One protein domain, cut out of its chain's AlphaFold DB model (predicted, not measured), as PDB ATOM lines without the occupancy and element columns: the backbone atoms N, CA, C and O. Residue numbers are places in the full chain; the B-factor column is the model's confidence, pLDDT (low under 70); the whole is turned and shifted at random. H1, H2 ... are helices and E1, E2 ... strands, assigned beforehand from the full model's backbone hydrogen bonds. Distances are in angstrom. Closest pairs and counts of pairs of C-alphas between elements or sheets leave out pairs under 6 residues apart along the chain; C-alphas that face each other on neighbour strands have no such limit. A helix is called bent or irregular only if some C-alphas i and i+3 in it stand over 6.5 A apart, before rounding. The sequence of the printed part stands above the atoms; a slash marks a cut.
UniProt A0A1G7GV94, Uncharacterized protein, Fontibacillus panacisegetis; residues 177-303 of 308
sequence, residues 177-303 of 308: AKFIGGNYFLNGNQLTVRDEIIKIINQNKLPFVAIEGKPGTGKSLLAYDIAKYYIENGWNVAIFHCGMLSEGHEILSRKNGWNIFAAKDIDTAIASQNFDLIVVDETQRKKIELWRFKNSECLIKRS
ATOM      1  N   ALA A 177     -57.842  42.666 -19.250       87.94
ATOM      2  CA  ALA A 177     -58.867  41.627 -19.116       87.94
ATOM      3  C   ALA A 177     -59.665  41.415 -20.417       87.94
ATOM      4  O   ALA A 177     -59.907  40.274 -20.811       87.94
ATOM      5  N   LYS A 178     -60.022  42.503 -21.121       85.88
ATOM      6  CA  LYS A 178     -60.672  42.416 -22.438       85.88
ATOM      7  C   LYS A 178     -59.721  41.752 -23.446       85.88
ATOM      8  O   LYS A 178     -60.105  40.791 -24.101       85.88
ATOM      9  N   PHE A 179     -58.459  42.179 -23.501       91.25
ATOM     10  CA  PHE A 179     -57.454  41.589 -24.394       91.25
ATOM     11  C   PHE A 179     -57.241  40.078 -24.158       91.25
ATOM     12  O   PHE A 179     -57.315  39.269 -25.090       91.25
ATOM     13  N   ILE A 180     -57.046  39.658 -22.906       88.50
ATOM     14  CA  ILE A 180     -56.871  38.243 -22.553       88.50
ATOM     15  C   ILE A 180     -58.122  37.428 -22.875       88.50
ATOM     16  O   ILE A 180     -58.002  36.355 -23.461       88.50
ATOM     17  N   GLY A 181     -59.314  37.969 -22.621       83.75
ATOM     18  CA  GLY A 181     -60.577  37.338 -23.006       83.75
ATOM     19  C   GLY A 181     -60.821  37.246 -24.518       83.75
ATOM     20  O   GLY A 181     -61.855  36.730 -24.917       83.75
ATOM     21  N   GLY A 182     -59.917  37.760 -25.365       80.94
ATOM     22  CA  GLY A 182     -60.127  37.817 -26.819       80.94
ATOM     23  C   GLY A 182     -61.154  38.870 -27.230       80.94
ATOM     24  O   GLY A 182     -61.591  38.906 -28.376       80.94
ATOM     25  N   ASN A 183     -61.517  39.752 -26.301       79.88
ATOM     26  CA  ASN A 183     -62.492  40.806 -26.486       79.88
ATOM     27  C   ASN A 183     -61.818  42.029 -27.128       79.88
ATOM     28  O   ASN A 183     -61.705  43.077 -26.500       79.88
ATOM     29  N   TYR A 184     -61.322  41.887 -28.357       82.56
ATOM     30  CA  TYR A 184     -60.749  42.962 -29.173       82.56
ATOM     31  C   TYR A 184     -60.758  42.586 -30.653       82.56
ATOM     32  O   TYR A 184     -60.981  41.429 -31.007       82.56
ATOM     33  N   PHE A 185     -60.455  43.553 -31.521       76.50
ATOM     34  CA  PHE A 185     -60.310  43.292 -32.945       76.50
ATOM     35  C   PHE A 185     -59.100  43.949 -33.568       76.50
ATOM     36  O   PHE A 185     -58.748  45.087 -33.272       76.50
ATOM     37  N   LEU A 186     -58.543  43.210 -34.517       80.88
ATOM     38  CA  LEU A 186     -57.662  43.729 -35.537       80.88
ATOM     39  C   LEU A 186     -58.507  44.125 -36.754       80.88
ATOM     40  O   LEU A 186     -59.382  43.369 -37.187       80.88
ATOM     41  N   ASN A 187     -58.257  45.309 -37.307       76.81
ATOM     42  CA  ASN A 187     -58.870  45.724 -38.568       76.81
ATOM     43  C   ASN A 187     -58.329  44.891 -39.749       76.81
ATOM     44  O   ASN A 187     -57.376  44.125 -39.600       76.81
ATOM     45  N   GLY A 188     -58.922  45.035 -40.940       73.56
ATOM     46  CA  GLY A 188     -58.537  44.239 -42.116       73.56
ATOM     47  C   GLY A 188     -57.044  44.327 -42.467       73.56
ATOM     48  O   GLY A 188     -56.422  43.310 -42.780       73.56
ATOM     49  N   ASN A 189     -56.443  45.513 -42.329       81.31
ATOM     50  CA  ASN A 189     -55.012  45.707 -42.573       81.31
ATOM     51  C   ASN A 189     -54.170  44.996 -41.507       81.31
ATOM     52  O   ASN A 189     -53.235  44.278 -41.845       81.31
ATOM     53  N   GLN A 190     -54.520  45.143 -40.228       86.38
ATOM     54  CA  GLN A 190     -53.830  44.477 -39.124       86.38
ATOM     55  C   GLN A 190     -53.942  42.950 -39.213       86.38
ATOM     56  O   GLN A 190     -52.949  42.274 -38.986       86.38
ATOM     57  N   LEU A 191     -55.103  42.400 -39.589       85.62
ATOM     58  CA  LEU A 191     -55.277  40.961 -39.828       85.62
ATOM     59  C   LEU A 191     -54.390  40.468 -40.973       85.62
ATOM     60  O   LEU A 191     -53.737  39.439 -40.838       85.62
ATOM     61  N   THR A 192     -54.337  41.220 -42.074       86.56
ATOM     62  CA  THR A 192     -53.477  40.891 -43.221       86.56
ATOM     63  C   THR A 192     -52.008  40.860 -42.802       86.56
ATOM     64  O   THR A 192     -51.322  39.870 -43.046       86.56
ATOM     65  N   VAL A 193     -51.547  41.899 -42.097       90.06
ATOM     66  CA  VAL A 193     -50.173  41.978 -41.580       90.06
ATOM     67  C   VAL A 193     -49.898  40.855 -40.578       90.06
ATOM     68  O   VAL A 193     -48.851  40.218 -40.643       90.06
ATOM     69  N   ARG A 194     -50.837  40.561 -39.671       92.19
ATOM     70  CA  ARG A 194     -50.718  39.458 -38.710       92.19
ATOM     71  C   ARG A 194     -50.500  38.124 -39.417       92.19
ATOM     72  O   ARG A 194     -49.559  37.405 -39.091       92.19
ATOM     73  N   ASP A 195     -51.373  37.793 -40.363       90.69
ATOM     74  CA  ASP A 195     -51.346  36.511 -41.063       90.69
ATOM     75  C   ASP A 195     -50.060  36.379 -41.907       90.69
ATOM     76  O   ASP A 195     -49.470  35.298 -41.984       90.69
ATOM     77  N   GLU A 196     -49.561  37.484 -42.474       91.25
ATOM     78  CA  GLU A 196     -48.260  37.538 -43.146       91.25
ATOM     79  C   GLU A 196     -47.089  37.302 -42.180       91.25
ATOM     80  O   GLU A 196     -46.227  36.465 -42.463       91.25
ATOM     81  N   ILE A 197     -47.074  37.965 -41.019       90.50
ATOM     82  CA  ILE A 197     -46.038  37.777 -39.992       90.50
ATOM     83  C   ILE A 197     -46.020  36.330 -39.497       90.50
ATOM     84  O   ILE A 197     -44.957  35.706 -39.474       90.50
ATOM     85  N   ILE A 198     -47.183  35.762 -39.163       90.69
ATOM     86  CA  ILE A 198     -47.306  34.362 -38.733       90.69
ATOM     87  C   ILE A 198     -46.763  33.426 -39.819       90.69
ATOM     88  O   ILE A 198     -45.999  32.502 -39.531       90.69
ATOM     89  N   LYS A 199     -47.099  33.677 -41.090       90.44
ATOM     90  CA  LYS A 199     -46.579  32.899 -42.220       90.44
ATOM     91  C   LYS A 199     -45.055  32.992 -42.321       90.44
ATOM     92  O   LYS A 199     -44.409  31.960 -42.499       90.44
ATOM     93  N   ILE A 200     -44.477  34.188 -42.205       87.19
ATOM     94  CA  ILE A 200     -43.023  34.410 -42.245       87.19
ATOM     95  C   ILE A 200     -42.329  33.648 -41.112       87.19
ATOM     96  O   ILE A 200     -41.375  32.906 -41.372       87.19
ATOM     97  N   ILE A 201     -42.830  33.795 -39.882       85.06
ATOM     98  CA  ILE A 201     -42.279  33.145 -38.689       85.06
ATOM     99  C   ILE A 201     -42.353  31.627 -38.846       85.06
ATOM    100  O   ILE A 201     -41.330  30.960 -38.697       85.06
ATOM    101  N   ASN A 202     -43.511  31.073 -39.218       85.81
ATOM    102  CA  ASN A 202     -43.701  29.626 -39.356       85.81
ATOM    103  C   ASN A 202     -42.816  29.026 -40.457       85.81
ATOM    104  O   ASN A 202     -42.228  27.964 -40.258       85.81
ATOM    105  N   GLN A 203     -42.648  29.727 -41.585       85.00
ATOM    106  CA  GLN A 203     -41.787  29.293 -42.693       85.00
ATOM    107  C   GLN A 203     -40.287  29.466 -42.415       85.00
ATOM    108  O   GLN A 203     -39.475  29.039 -43.229       85.00
ATOM    109  N   ASN A 204     -39.913  30.085 -41.290       72.69
ATOM    110  CA  ASN A 204     -38.529  30.413 -40.937       72.69
ATOM    111  C   ASN A 204     -37.797  31.238 -42.012       72.69
ATOM    112  O   ASN A 204     -36.592  31.090 -42.197       72.69
ATOM    113  N   LYS A 205     -38.530  32.061 -42.770       67.38
ATOM    114  CA  LYS A 205     -37.975  32.759 -43.941       67.38
ATOM    115  C   LYS A 205     -37.106  33.950 -43.584       67.38
ATOM    116  O   LYS A 205     -36.167  34.250 -44.312       67.38
ATOM    117  N   LEU A 206     -37.458  34.653 -42.511       65.00
ATOM    118  CA  LEU A 206     -36.758  35.849 -42.068       65.00
ATOM    119  C   LEU A 206     -36.451  35.739 -40.576       65.00
ATOM    120  O   LEU A 206     -37.314  35.299 -39.811       65.00
ATOM    121  N   PRO A 207     -35.255  36.170 -40.146       67.44
ATOM    122  CA  PRO A 207     -34.892  36.151 -38.737       67.44
ATOM    123  C   PRO A 207     -35.685  37.181 -37.917       67.44
ATOM    124  O   PRO A 207     -35.885  36.973 -36.724       67.44
ATOM    125  N   PHE A 208     -36.162  38.273 -38.528       76.81
ATOM    126  CA  PHE A 208     -36.916  39.332 -37.852       76.81
ATOM    127  C   PHE A 208     -37.990  39.947 -38.756       76.81
ATOM    128  O   PHE A 208     -37.870  39.936 -39.981       76.81
ATOM    129  N   VAL A 209     -39.014  40.525 -38.129       84.06
ATOM    130  CA  VAL A 209     -40.043  41.348 -38.765       84.06
ATOM    131  C   VAL A 209     -40.243  42.622 -37.950       84.06
ATOM    132  O   VAL A 209     -40.381  42.566 -36.728       84.06
ATOM    133  N   ALA A 210     -40.253  43.770 -38.623       84.69
ATOM    134  CA  ALA A 210     -40.562  45.060 -38.020       84.69
ATOM    135  C   ALA A 210     -42.010  45.453 -38.332       84.69
ATOM    136  O   ALA A 210     -42.461  45.317 -39.468       84.69
ATOM    137  N   ILE A 211     -42.728  45.952 -37.326       85.25
ATOM    138  CA  ILE A 211     -44.063  46.533 -37.483       85.25
ATOM    139  C   ILE A 211     -43.918  48.052 -37.393       85.25
ATOM    140  O   ILE A 211     -43.541  48.593 -36.350       85.25
ATOM    141  N   GLU A 212     -44.243  48.737 -38.485       81.56
ATOM    142  CA  GLU A 212     -44.173  50.194 -38.603       81.56
ATOM    143  C   GLU A 212     -45.562  50.772 -38.888       81.56
ATOM    144  O   GLU A 212     -46.368  50.188 -39.616       81.56
ATOM    145  N   GLY A 213     -45.877  51.925 -38.300       75.50
ATOM    146  CA  GLY A 213     -47.161  52.584 -38.514       75.50
ATOM    147  C   GLY A 213     -47.255  53.913 -37.777       75.50
ATOM    148  O   GLY A 213     -46.476  54.203 -36.884       75.50
ATOM    149  N   LYS A 214     -48.227  54.758 -38.114       75.31
ATOM    150  CA  LYS A 214     -48.380  56.042 -37.410       75.31
ATOM    151  C   LYS A 214     -48.713  55.831 -35.917       75.31
ATOM    152  O   LYS A 214     -49.221  54.771 -35.533       75.31
ATOM    153  N   PRO A 215     -48.442  56.804 -35.031       71.88
ATOM    154  CA  PRO A 215     -48.941  56.759 -33.659       71.88
ATOM    155  C   PRO A 215     -50.452  56.479 -33.621       71.88
ATOM    156  O   PRO A 215     -51.202  57.002 -34.443       71.88
ATOM    157  N   GLY A 216     -50.894  55.618 -32.701       73.56
ATOM    158  CA  GLY A 216     -52.311  55.258 -32.554       73.56
ATOM    159  C   GLY A 216     -52.845  54.180 -33.510       73.56
ATOM    160  O   GLY A 216     -53.999  53.793 -33.370       73.56
ATOM    161  N   THR A 217     -52.044  53.611 -34.422       75.56
ATOM    162  CA  THR A 217     -52.508  52.553 -35.355       75.56
ATOM    163  C   THR A 217     -52.589  51.144 -34.743       75.56
ATOM    164  O   THR A 217     -52.652  50.152 -35.468       75.56
ATOM    165  N   GLY A 218     -52.550  51.024 -33.412       84.19
ATOM    166  CA  GLY A 218     -52.705  49.744 -32.712       84.19
ATOM    167  C   GLY A 218     -51.551  48.750 -32.907       84.19
ATOM    168  O   GLY A 218     -51.781  47.547 -32.908       84.19
ATOM    169  N   LYS A 219     -50.309  49.222 -33.075       88.75
ATOM    170  CA  LYS A 219     -49.133  48.345 -33.261       88.75
ATOM    171  C   LYS A 219     -48.888  47.425 -32.070       88.75
ATOM    172  O   LYS A 219     -48.711  46.231 -32.268       88.75
ATOM    173  N   SER A 220     -48.949  47.954 -30.848       91.19
ATOM    174  CA  SER A 220     -48.801  47.137 -29.640       91.19
ATOM    175  C   SER A 220     -49.942  46.126 -29.513       91.19
ATOM    176  O   SER A 220     -49.700  44.990 -29.131       91.19
ATOM    177  N   LEU A 221     -51.171  46.472 -29.923       92.19
ATOM    178  CA  LEU A 221     -52.265  45.494 -29.992       92.19
ATOM    179  C   LEU A 221     -51.916  44.337 -30.940       92.19
ATOM    180  O   LEU A 221     -52.039  43.183 -30.548       92.19
ATOM    181  N   LEU A 222     -51.434  44.644 -32.147       92.88
ATOM    182  CA  LEU A 222     -51.014  43.643 -33.130       92.88
ATOM    183  C   LEU A 222     -49.839  42.782 -32.630       92.88
ATOM    184  O   LEU A 222     -49.861  41.566 -32.778       92.88
ATOM    185  N   ALA A 223     -48.827  43.393 -32.016       94.06
ATOM    186  CA  ALA A 223     -47.662  42.687 -31.491       94.06
ATOM    187  C   ALA A 223     -48.029  41.708 -30.368       94.06
ATOM    188  O   ALA A 223     -47.580  40.562 -30.363       94.06
ATOM    189  N   TYR A 224     -48.875  42.152 -29.436       95.56
ATOM    190  CA  TYR A 224     -49.347  41.314 -28.341       95.56
ATOM    191  C   TYR A 224     -50.341  40.251 -28.823       95.56
ATOM    192  O   TYR A 224     -50.321  39.153 -28.282       95.56
ATOM    193  N   ASP A 225     -51.174  40.522 -29.837       95.38
ATOM    194  CA  ASP A 225     -52.024  39.503 -30.484       95.38
ATOM    195  C   ASP A 225     -51.171  38.374 -31.086       95.38
ATOM    196  O   ASP A 225     -51.422  37.201 -30.815       95.38
ATOM    197  N   ILE A 226     -50.093  38.717 -31.801       95.31
ATOM    198  CA  ILE A 226     -49.149  37.726 -32.341       95.31
ATOM    199  C   ILE A 226     -48.460  36.954 -31.208       95.31
ATOM    200  O   ILE A 226     -48.355  35.729 -31.278       95.31
ATOM    201  N   ALA A 227     -48.021  37.638 -30.147       96.00
ATOM    202  CA  ALA A 227     -47.441  36.980 -28.976       96.00
ATOM    203  C   ALA A 227     -48.434  35.996 -28.336       96.00
ATOM    204  O   ALA A 227     -48.080  34.843 -28.095       96.00
ATOM    205  N   LYS A 228     -49.687  36.427 -28.136       96.00
ATOM    206  CA  LYS A 228     -50.782  35.609 -27.603       96.00
ATOM    207  C   LYS A 228     -50.989  34.356 -28.443       96.00
ATOM    208  O   LYS A 228     -50.999  33.266 -27.884       96.00
ATOM    209  N   TYR A 229     -51.081  34.506 -29.765       95.25
ATOM    210  CA  TYR A 229     -51.221  33.386 -30.694       95.25
ATOM    211  C   TYR A 229     -50.121  32.337 -30.483       95.25
ATOM    212  O   TYR A 229     -50.419  31.154 -30.348       95.25
ATOM    213  N   TYR A 230     -48.852  32.744 -30.405       94.88
ATOM    214  CA  TYR A 230     -47.747  31.798 -30.211       94.88
ATOM    215  C   TYR A 230     -47.727  31.173 -28.809       94.88
ATOM    216  O   TYR A 230     -47.504  29.968 -28.700       94.88
ATOM    217  N   ILE A 231     -48.025  31.945 -27.759       95.12
ATOM    218  CA  ILE A 231     -48.156  31.437 -26.381       95.12
ATOM    219  C   ILE A 231     -49.255  30.370 -26.300       95.12
ATOM    220  O   ILE A 231     -49.034  29.292 -25.757       95.12
ATOM    221  N   GLU A 232     -50.426  30.631 -26.886       93.56
ATOM    222  CA  GLU A 232     -51.554  29.687 -26.920       93.56
ATOM    223  C   GLU A 232     -51.247  28.431 -27.749       93.56
ATOM    224  O   GLU A 232     -51.807  27.369 -27.493       93.56
ATOM    225  N   ASN A 233     -50.309  28.524 -28.697       93.81
ATOM    226  CA  ASN A 233     -49.767  27.386 -29.443       93.81
ATOM    227  C   ASN A 233     -48.543  26.738 -28.759       93.81
ATOM    228  O   ASN A 233     -47.835  25.946 -29.382       93.81
ATOM    229  N   GLY A 234     -48.282  27.061 -27.488       94.12
ATOM    230  CA  GLY A 234     -47.274  26.408 -26.650       94.12
ATOM    231  C   GLY A 234     -45.836  26.888 -26.848       94.12
ATOM    232  O   GLY A 234     -44.915  26.224 -26.377       94.12
ATOM    233  N   TRP A 235     -45.610  28.005 -27.543       93.44
ATOM    234  CA  TRP A 235     -44.264  28.561 -27.718       93.44
ATOM    235  C   TRP A 235     -43.813  29.319 -26.470       93.44
ATOM    236  O   TRP A 235     -44.595  30.042 -25.848       93.44
ATOM    237  N   ASN A 236     -42.517  29.244 -26.158       91.06
ATOM    238  CA  ASN A 236     -41.911  30.087 -25.138       91.06
ATOM    239  C   ASN A 236     -41.635  31.491 -25.702       91.06
ATOM    240  O   ASN A 236     -40.607  31.731 -26.341       91.06
ATOM    241  N   VAL A 237     -42.565  32.423 -25.497       94.06
ATOM    242  CA  VAL A 237     -42.479  33.794 -26.025       94.06
ATOM    243  C   VAL A 237     -41.984  34.759 -24.949       94.06
ATOM    244  O   VAL A 237     -42.554  34.791 -23.862       94.06
ATOM    245  N   ALA A 238     -40.978  35.579 -25.264       94.00
ATOM    246  CA  ALA A 238     -40.558  36.722 -24.452       94.00
ATOM    247  C   ALA A 238     -41.040  38.043 -25.046       94.00
ATOM    248  O   ALA A 238     -40.917  38.263 -26.251       94.00
ATOM    249  N   ILE A 239     -41.502  38.950 -24.191       94.94
ATOM    250  CA  ILE A 239     -41.839  40.325 -24.551       94.94
ATOM    251  C   ILE A 239     -40.928  41.283 -23.788       94.94
ATOM    252  O   ILE A 239     -40.924  41.306 -22.560       94.94
ATOM    253  N   PHE A 240     -40.184  42.108 -24.515       91.88
ATOM    254  CA  PHE A 240     -39.376  43.186 -23.958       91.88
ATOM    255  C   PHE A 240     -40.050  44.523 -24.237       91.88
ATOM    256  O   PHE A 240     -40.220  44.917 -25.390       91.88
ATOM    257  N   HIS A 241     -40.415  45.245 -23.185       91.25
ATOM    258  CA  HIS A 241     -41.021  46.564 -23.323       91.25
ATOM    259  C   HIS A 241     -39.973  47.659 -23.096       91.25
ATOM    260  O   HIS A 241     -39.275  47.677 -22.075       91.25
ATOM    261  N   CYS A 242     -39.835  48.579 -24.054       86.19
ATOM    262  CA  CYS A 242     -38.836  49.652 -23.999       86.19
ATOM    263  C   CYS A 242     -39.242  50.835 -23.112       86.19
ATOM    264  O   CYS A 242     -38.381  51.631 -22.724       86.19
ATOM    265  N   GLY A 243     -40.536  50.964 -22.814       85.19
ATOM    266  CA  GLY A 243     -41.077  51.932 -21.866       85.19
ATOM    267  C   GLY A 243     -40.979  51.475 -20.408       85.19
ATOM    268  O   GLY A 243     -40.289  50.514 -20.068       85.19
ATOM    269  N   MET A 244     -41.691  52.183 -19.530       88.94
ATOM    270  CA  MET A 244     -41.903  51.724 -18.158       88.94
ATOM    271  C   MET A 244     -42.957  50.622 -18.159       88.94
ATOM    272  O   MET A 244     -44.000  50.770 -18.798       88.94
ATOM    273  N   LEU A 245     -42.695  49.540 -17.426       92.00
ATOM    274  CA  LEU A 245     -43.722  48.536 -17.178       92.00
ATOM    275  C   LEU A 245     -44.885  49.180 -16.414       92.00
ATOM    276  O   LEU A 245     -44.699  50.067 -15.582       92.00
ATOM    277  N   SER A 246     -46.088  48.735 -16.744       93.38
ATOM    278  CA  SER A 246     -47.359  49.225 -16.211       93.38
ATOM    279  C   SER A 246     -48.113  48.082 -15.539       93.38
ATOM    280  O   SER A 246     -47.756  46.918 -15.714       93.38
ATOM    281  N   GLU A 247     -49.200  48.396 -14.835       94.00
ATOM    282  CA  GLU A 247     -50.065  47.387 -14.208       94.00
ATOM    283  C   GLU A 247     -50.525  46.305 -15.203       94.00
ATOM    284  O   GLU A 247     -50.518  45.120 -14.877       94.00
ATOM    285  N   GLY A 248     -50.836  46.679 -16.449       94.25
ATOM    286  CA  GLY A 248     -51.190  45.716 -17.494       94.25
ATOM    287  C   GLY A 248     -50.087  44.694 -17.777       94.25
ATOM    288  O   GLY A 248     -50.379  43.512 -17.946       94.25
ATOM    289  N   HIS A 249     -48.817  45.111 -17.755       96.19
ATOM    290  CA  HIS A 249     -47.685  44.189 -17.887       96.19
ATOM    291  C   HIS A 249     -47.602  43.229 -16.693       96.19
ATOM    292  O   HIS A 249     -47.369  42.035 -16.876       96.19
ATOM    293  N   GLU A 250     -47.834  43.724 -15.473       93.69
ATOM    294  CA  GLU A 250     -47.845  42.878 -14.275       93.69
ATOM    295  C   GLU A 250     -48.986  41.861 -14.294       93.69
ATOM    296  O   GLU A 250     -48.780  40.712 -13.910       93.69
ATOM    297  N   ILE A 251     -50.174  42.256 -14.764       94.25
ATOM    298  CA  ILE A 251     -51.321  41.355 -14.920       94.25
ATOM    299  C   ILE A 251     -50.978  40.246 -15.916       94.25
ATOM    300  O   ILE A 251     -51.093  39.070 -15.568       94.25
ATOM    301  N   LEU A 252     -50.503  40.606 -17.113       95.88
ATOM    302  CA  LEU A 252     -50.111  39.633 -18.135       95.88
ATOM    303  C   LEU A 252     -49.033  38.674 -17.614       95.88
ATOM    304  O   LEU A 252     -49.124  37.464 -17.814       95.88
ATOM    305  N   SER A 253     -48.036  39.189 -16.896       94.62
ATOM    306  CA  SER A 253     -46.953  38.355 -16.386       94.62
ATOM    307  C   SER A 253     -47.393  37.469 -15.218       94.62
ATOM    308  O   SER A 253     -47.332  36.246 -15.310       94.62
ATOM    309  N   ARG A 254     -47.899  38.054 -14.127       91.69
ATOM    310  CA  ARG A 254     -48.184  37.316 -12.886       91.69
ATOM    311  C   ARG A 254     -49.455  36.479 -12.952       91.69
ATOM    312  O   ARG A 254     -49.496  35.414 -12.346       91.69
ATOM    313  N   LYS A 255     -50.504  36.964 -13.625       89.00
ATOM    314  CA  LYS A 255     -51.804  36.271 -13.669       89.00
ATOM    315  C   LYS A 255     -51.955  35.374 -14.889       89.00
ATOM    316  O   LYS A 255     -52.698  34.403 -14.818       89.00
ATOM    317  N   ASN A 256     -51.276  35.694 -15.992       90.88
ATOM    318  CA  ASN A 256     -51.386  34.932 -17.236       90.88
ATOM    319  C   ASN A 256     -50.100  34.187 -17.617       90.88
ATOM    320  O   ASN A 256     -50.111  33.467 -18.610       90.88
ATOM    321  N   GLY A 257     -49.023  34.313 -16.834       93.44
ATOM    322  CA  GLY A 257     -47.786  33.553 -17.027       93.44
ATOM    323  C   GLY A 257     -46.939  34.023 -18.210       93.44
ATOM    324  O   GLY A 257     -46.124  33.256 -18.712       93.44
ATOM    325  N   TRP A 258     -47.137  35.251 -18.697       96.56
ATOM    326  CA  TRP A 258     -46.360  35.773 -19.820       96.56
ATOM    327  C   TRP A 258     -44.947  36.171 -19.371       96.56
ATOM    328  O   TRP A 258     -44.767  36.836 -18.344       96.56
ATOM    329  N   ASN A 259     -43.936  35.843 -20.180       95.06
ATOM    330  CA  ASN A 259     -42.567  36.305 -19.953       95.06
ATOM    331  C   ASN A 259     -42.423  37.748 -20.451       95.06
ATOM    332  O   ASN A 259     -42.173  37.984 -21.633       95.06
ATOM    333  N   ILE A 260     -42.611  38.714 -19.554       95.81
ATOM    334  CA  ILE A 260     -42.519  40.143 -19.861       95.81
ATOM    335  C   ILE A 260     -41.386  40.764 -19.054       95.81
ATOM    336  O   ILE A 260     -41.354  40.658 -17.830       95.81
ATOM    337  N   PHE A 261     -40.489  41.461 -19.743       92.69
ATOM    338  CA  PHE A 261     -39.310  42.076 -19.150       92.69
ATOM    339  C   PHE A 261     -39.192  43.541 -19.562       92.69
ATOM    340  O   PHE A 261     -39.613  43.951 -20.650       92.69
ATOM    341  N   ALA A 262     -38.563  44.348 -18.709       91.50
ATOM    342  CA  ALA A 262     -38.112  45.662 -19.132       91.50
ATOM    343  C   ALA A 262     -36.937  45.496 -20.107       91.50
ATOM    344  O   ALA A 262     -36.081  44.633 -19.926       91.50
ATOM    345  N   ALA A 263     -36.835  46.364 -21.113       86.06
ATOM    346  CA  ALA A 263     -35.784  46.258 -22.133       86.06
ATOM    347  C   ALA A 263     -34.344  46.298 -21.585       86.06
ATOM    348  O   ALA A 263     -33.424  45.848 -22.257       86.06
ATOM    349  N   LYS A 264     -34.129  46.849 -20.383       84.31
ATOM    350  CA  LYS A 264     -32.808  46.871 -19.727       84.31
ATOM    351  C   LYS A 264     -32.344  45.486 -19.249       84.31
ATOM    352  O   LYS A 264     -31.156  45.305 -19.041       84.31
ATOM    353  N   ASP A 265     -33.271  44.543 -19.088       87.69
ATOM    354  CA  ASP A 265     -33.010  43.211 -18.535       87.69
ATOM    355  C   ASP A 265     -32.875  42.154 -19.651       87.69
ATOM    356  O   ASP A 265     -32.894  40.952 -19.388       87.69
ATOM    357  N   ILE A 266     -32.757  42.593 -20.914       84.81
ATOM    358  CA  ILE A 266     -32.766  41.720 -22.093       84.81
ATOM    359  C   ILE A 266     -31.616  40.712 -22.101       84.81
ATOM    360  O   ILE A 266     -31.858  39.524 -22.309       84.81
ATOM    361  N   ASP A 267     -30.397  41.156 -21.797       82.31
ATOM    362  CA  ASP A 267     -29.214  40.292 -21.795       82.31
ATOM    363  C   ASP A 267     -29.318  39.224 -20.705       82.31
ATOM    364  O   ASP A 267     -29.058  38.047 -20.945       82.31
ATOM    365  N   THR A 268     -29.777  39.615 -19.513       86.88
ATOM    366  CA  THR A 268     -29.994  38.690 -18.397       86.88
ATOM    367  C   THR A 268     -31.081  37.667 -18.721       86.88
ATOM    368  O   THR A 268     -30.888  36.475 -18.487       86.88
ATOM    369  N   ALA A 269     -32.207  38.104 -19.291       85.00
ATOM    370  CA  ALA A 269     -33.309  37.215 -19.643       85.00
ATOM    371  C   ALA A 269     -32.892  36.186 -20.706       85.00
ATOM    372  O   ALA A 269     -33.125  34.992 -20.514       85.00
ATOM    373  N   ILE A 270     -32.226  36.628 -21.779       80.00
ATOM    374  CA  ILE A 270     -31.758  35.752 -22.864       80.00
ATOM    375  C   ILE A 270     -30.650  34.801 -22.382       80.00
ATOM    376  O   ILE A 270     -30.595  33.660 -22.831       80.00
ATOM    377  N   ALA A 271     -29.792  35.223 -21.447       80.12
ATOM    378  CA  ALA A 271     -28.786  34.340 -20.855       80.12
ATOM    379  C   ALA A 271     -29.397  33.259 -19.944       80.12
ATOM    380  O   ALA A 271     -28.831  32.178 -19.803       80.12
ATOM    381  N   SER A 272     -30.539  33.549 -19.311       80.94
ATOM    382  CA  SER A 272     -31.167  32.654 -18.332       80.94
ATOM    383  C   SER A 272     -32.006  31.530 -18.944       80.94
ATOM    384  O   SER A 272     -32.159  30.479 -18.325       80.94
ATOM    385  N   GLN A 273     -32.565  31.733 -20.140       83.69
ATOM    386  CA  GLN A 273     -33.429  30.753 -20.794       83.69
ATOM    387  C   GLN A 273     -33.534  30.993 -22.300       83.69
ATOM    388  O   GLN A 273     -33.365  32.107 -22.794       83.69
ATOM    389  N   ASN A 274     -33.892  29.935 -23.028       80.12
ATOM    390  CA  ASN A 274     -34.151  30.015 -24.459       80.12
ATOM    391  C   ASN A 274     -35.622  30.328 -24.728       80.12
ATOM    392  O   ASN A 274     -36.509  29.624 -24.246       80.12
ATOM    393  N   PHE A 275     -35.861  31.331 -25.565       86.00
ATOM    394  CA  PHE A 275     -37.184  31.646 -26.099       86.00
ATOM    395  C   PHE A 275     -37.317  31.099 -27.521       86.00
ATOM    396  O   PHE A 275     -36.322  31.004 -28.237       86.00
ATOM    397  N   ASP A 276     -38.535  30.776 -27.948       86.81
ATOM    398  CA  ASP A 276     -38.861  30.445 -29.341       86.81
ATOM    399  C   ASP A 276     -39.163  31.711 -30.161       86.81
ATOM    400  O   ASP A 276     -38.906  31.777 -31.369       86.81
ATOM    401  N   LEU A 277     -39.688  32.743 -29.493       88.62
ATOM    402  CA  LEU A 277     -40.051  34.028 -30.081       88.62
ATOM    403  C   LEU A 277     -39.717  35.170 -29.119       88.62
ATOM    404  O   LEU A 277     -39.993  35.091 -27.925       88.62
ATOM    405  N   ILE A 278     -39.163  36.250 -29.657       90.06
ATOM    406  CA  ILE A 278     -38.899  37.493 -28.943       90.06
ATOM    407  C   ILE A 278     -39.719  38.600 -29.601       90.06
ATOM    408  O   ILE A 278     -39.590  38.848 -30.798       90.06
ATOM    409  N   VAL A 279     -40.537  39.283 -28.813       92.38
ATOM    410  CA  VAL A 279     -41.283  40.481 -29.201       92.38
ATOM    411  C   VAL A 279     -40.695  41.662 -28.448       92.38
ATOM    412  O   VAL A 279     -40.475  41.591 -27.244       92.38
ATOM    413  N   VAL A 280     -40.419  42.757 -29.143       89.94
ATOM    414  CA  VAL A 280     -39.914  43.991 -28.547       89.94
ATOM    415  C   VAL A 280     -40.868  45.118 -28.907       89.94
ATOM    416  O   VAL A 280     -41.049  45.419 -30.085       89.94
ATOM    417  N   ASP A 281     -41.478  45.723 -27.896       89.94
ATOM    418  CA  ASP A 281     -42.494  46.769 -28.035       89.94
ATOM    419  C   ASP A 281     -41.929  48.140 -27.628       89.94
ATOM    420  O   ASP A 281     -41.027  48.231 -26.786       89.94
ATOM    421  N   GLU A 282     -42.469  49.209 -28.218       84.06
ATOM    422  CA  GLU A 282     -42.038  50.603 -28.021       84.06
ATOM    423  C   GLU A 282     -40.562  50.864 -28.404       84.06
ATOM    424  O   GLU A 282     -39.877  51.692 -27.790       84.06
ATOM    425  N   THR A 283     -40.046  50.177 -29.431       76.12
ATOM    426  CA  THR A 283     -38.617  50.212 -29.819       76.12
ATOM    427  C   THR A 283     -38.111  51.597 -30.215       76.12
ATOM    428  O   THR A 283     -36.917  51.865 -30.134       76.12
ATOM    429  N   GLN A 284     -38.996  52.530 -30.556       69.62
ATOM    430  CA  GLN A 284     -38.637  53.919 -30.818       69.62
ATOM    431  C   GLN A 284     -38.152  54.679 -29.568       69.62
ATOM    432  O   GLN A 284     -37.485  55.704 -29.699       69.62
ATOM    433  N   ARG A 285     -38.453  54.198 -28.352       68.31
ATOM    434  CA  ARG A 285     -38.074  54.863 -27.088       68.31
ATOM    435  C   ARG A 285     -36.651  54.560 -26.629       68.31
ATOM    436  O   ARG A 285     -36.107  55.300 -25.810       68.31
ATOM    437  N   LYS A 286     -36.033  53.491 -27.133       63.47
ATOM    438  CA  LYS A 286     -34.650  53.126 -26.812       63.47
ATOM    439  C   LYS A 286     -33.942  52.595 -28.043       63.47
ATOM    440  O   LYS A 286     -34.434  51.694 -28.707       63.47
ATOM    441  N   LYS A 287     -32.714  53.064 -28.277       53.84
ATOM    442  CA  LYS A 287     -31.777  52.333 -29.134       53.84
ATOM    443  C   LYS A 287     -31.385  51.052 -28.411       53.84
ATOM    444  O   LYS A 287     -30.458  51.055 -27.610       53.84
ATOM    445  N   ILE A 288     -32.121  49.980 -28.653       54.53
ATOM    446  CA  ILE A 288     -31.665  48.646 -28.289       54.53
ATOM    447  C   ILE A 288     -30.614  48.262 -29.329       54.53
ATOM    448  O   ILE A 288     -30.883  48.305 -30.530       54.53
ATOM    449  N   GLU A 289     -29.410  47.906 -28.883       51.12
ATOM    450  CA  GLU A 289     -28.292  47.485 -29.742       51.12
ATOM    451  C   GLU A 289     -28.510  46.113 -30.405       51.12
ATOM    452  O   GLU A 289     -27.566  45.455 -30.826       51.12
ATOM    453  N   LEU A 290     -29.757  45.681 -30.601       48.88
ATOM    454  CA  LEU A 290     -30.087  44.466 -31.347       48.88
ATOM    455  C   LEU A 290     -30.023  44.689 -32.872       48.88
ATOM    456  O   LEU A 290     -30.801  44.105 -33.613       48.88
ATOM    457  N   TRP A 291     -29.006  45.431 -33.333       46.09
ATOM    458  CA  TRP A 291     -28.591  45.641 -34.731       46.09
ATOM    459  C   TRP A 291     -29.370  46.724 -35.518       46.09
ATOM    460  O   TRP A 291     -30.369  46.462 -36.154       46.09
ATOM    461  N   ARG A 292     -28.839  47.960 -35.553       43.66
ATOM    462  CA  ARG A 292     -28.993  48.989 -36.622       43.66
ATOM    463  C   ARG A 292     -30.386  49.458 -37.119       43.66
ATOM    464  O   ARG A 292     -30.435  50.094 -38.170       43.66
ATOM    465  N   PHE A 293     -31.480  49.335 -36.374       48.25
ATOM    466  CA  PHE A 293     -32.773  49.908 -36.805       48.25
ATOM    467  C   PHE A 293     -33.080  51.245 -36.120       48.25
ATOM    468  O   PHE A 293     -33.639  51.304 -35.027       48.25
ATOM    469  N   LYS A 294     -32.708  52.358 -36.764       38.62
ATOM    470  CA  LYS A 294     -33.313  53.662 -36.456       38.62
ATOM    471  C   LYS A 294     -34.644  53.725 -37.217       38.62
ATOM    472  O   LYS A 294     -34.593  53.745 -38.440       38.62
ATOM    473  N   ASN A 295     -35.768  53.780 -36.485       40.47
ATOM    474  CA  ASN A 295     -37.134  54.184 -36.901       40.47
ATOM    475  C   ASN A 295     -38.272  53.135 -36.832       40.47
ATOM    476  O   ASN A 295     -39.398  53.492 -37.165       40.47
ATOM    477  N   SER A 296     -38.057  51.912 -36.339       38.66
ATOM    478  CA  SER A 296     -39.147  50.925 -36.161       38.66
ATOM    479  C   SER A 296     -39.743  50.971 -34.738       38.66
ATOM    480  O   SER A 296     -39.020  51.276 -33.787       38.66
ATOM    481  N   GLU A 297     -41.040  50.667 -34.566       46.66
ATOM    482  CA  GLU A 297     -41.765  50.799 -33.275       46.66
ATOM    483  C   GLU A 297     -42.120  49.462 -32.589       46.66
ATOM    484  O   GLU A 297     -42.350  49.439 -31.380       46.66
ATOM    485  N   CYS A 298     -42.128  48.343 -33.321       51.06
ATOM    486  CA  CYS A 298     -42.170  46.998 -32.741       51.06
ATOM    487  C   CYS A 298     -41.345  46.014 -33.583       51.06
ATOM    488  O   CYS A 298     -41.372  46.068 -34.814       51.06
ATOM    489  N   LEU A 299     -40.642  45.089 -32.927       57.62
ATOM    490  CA  LEU A 299     -39.822  44.049 -33.555       57.62
ATOM    491  C   LEU A 299     -40.267  42.667 -33.082       57.62
ATOM    492  O   LEU A 299     -40.381  42.421 -31.887       57.62
ATOM    493  N   ILE A 300     -40.477  41.746 -34.016       63.88
ATOM    494  CA  ILE A 300     -40.768  40.342 -33.732       63.88
ATOM    495  C   ILE A 300     -39.647  39.503 -34.337       63.88
ATOM    496  O   ILE A 300     -39.378  39.570 -35.534       63.88
ATOM    497  N   LYS A 301     -38.973  38.715 -33.508       56.16
ATOM    498  CA  LYS A 301     -37.814  37.905 -33.878       56.16
ATOM    499  C   LYS A 301     -38.053  36.454 -33.491       56.16
ATOM    500  O   LYS A 301     -38.286  36.156 -32.323       56.16
ATOM    501  N   ARG A 302     -37.933  35.535 -34.452       44.59
ATOM    502  CA  ARG A 302     -37.903  34.098 -34.154       44.59
ATOM    503  C   ARG A 302     -36.547  33.752 -33.553       44.59
ATOM    504  O   ARG A 302     -35.505  34.127 -34.087       44.59
ATOM    505  N   SER A 303     -36.557  33.032 -32.445       49.72
ATOM    506  CA  SER A 303     -35.346  32.622 -31.753       49.72
ATOM    507  C   SER A 303     -35.062  31.155 -32.075       49.72
ATOM    508  O   SER A 303     -35.458  30.242 -31.362       49.72
TER     509      SER A 303
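AT A GLANCE: This is residues 177 to 303 of the 308 residues of an uncharacterized protein of Fontibacillus panacisegetis (UniProt A0A1G7GV94). A twisted five-stranded sheet forms the middle layer, with H2 over E1 and E5, H3 chiefly over E4 and H4 over E3 on one face, and H5 alone over the E2 and E3 part of the other. H1 is off the sheet, near H3 and H4, and a long loop of residues 282 to 297 joins E4 to E5. The printed part has 127 residues with five named helices and five named strands, in the order H1 H2 E1 H3 E2 H4 E3 H5 E4 E5; the class is mixed, helices and strands. The mixed sheet runs E1 E5 E4 E2 E3. The whole is compact, with a radius of gyration of the C-alphas of 13.7 A and spans of 37 by 34 by 29 A.

IN THESE COORDINATES: H1, residues 177 to 180, begins at C-alpha 177 (-58.867, 41.627, -19.116). H2, residues 188 to 202, is 21.0 A long, and E1 is residues 208 to 211. H3, residues 219 to 232, is 19.9 A long and begins at C-alpha 219 (-49.133, 48.345, -33.261). E2 is residues 237 to 241, H4 residues 247 to 256 and E3 residues 259 to 262. H5, residues 263 to 272, is irregular: C-alphas 264 and 267 are 7.8 A apart. E4 is residues 277 to 281; E5, residues 298 to 302, ends at C-alpha 302 (-37.903, 34.098, -34.154).

HOW THE PARTS SIT: E1 and E5 are antiparallel, with N 209 and O 300 2.8 A apart. E4 and E5 form a hairpin, N 278 and O 301 at 2.8 A. E2 is parallel to E4, N 240 and O 279 at 2.8 A, and to E3, N 239 and O 259 at 2.8 A. H2 is over E1 and E5, at a height of 10.4 A over the sheet. H3, at 8.7 A, is over E4 and only just over E5 and E2, 3 C-alphas each. With residues 222 to 226 alone H3 touches H2, closest C-alphas Gln 190 and Leu 222 at 6.7 A, at a steep tilt of 45 degrees, the same way. H4 is over E3 on the same face, and H5 is on the opposite face. E2, H4, E3 make a strand-helix-strand unit, two parallel neighbours with a helix between, its crossover right-handed. E1, H3, E2 and E3, H5, E4 are split units, with other strands between their two, also right-handed. Every O i to N i+4 pair is within hydrogen-bond range in H2, H3 and H4, and 4 of 6 in H5; H1 is too short for one.

THE WHOLE: The C-alphas of Gly 188 and Ser 272 are farthest apart, 38.1 A. The printed part has no cut. The link from E4 to E5, 16 residues, is long. Mean pLDDT of the printed part is 81.6; residues 205 to 207 and 284 to 303 are under 70.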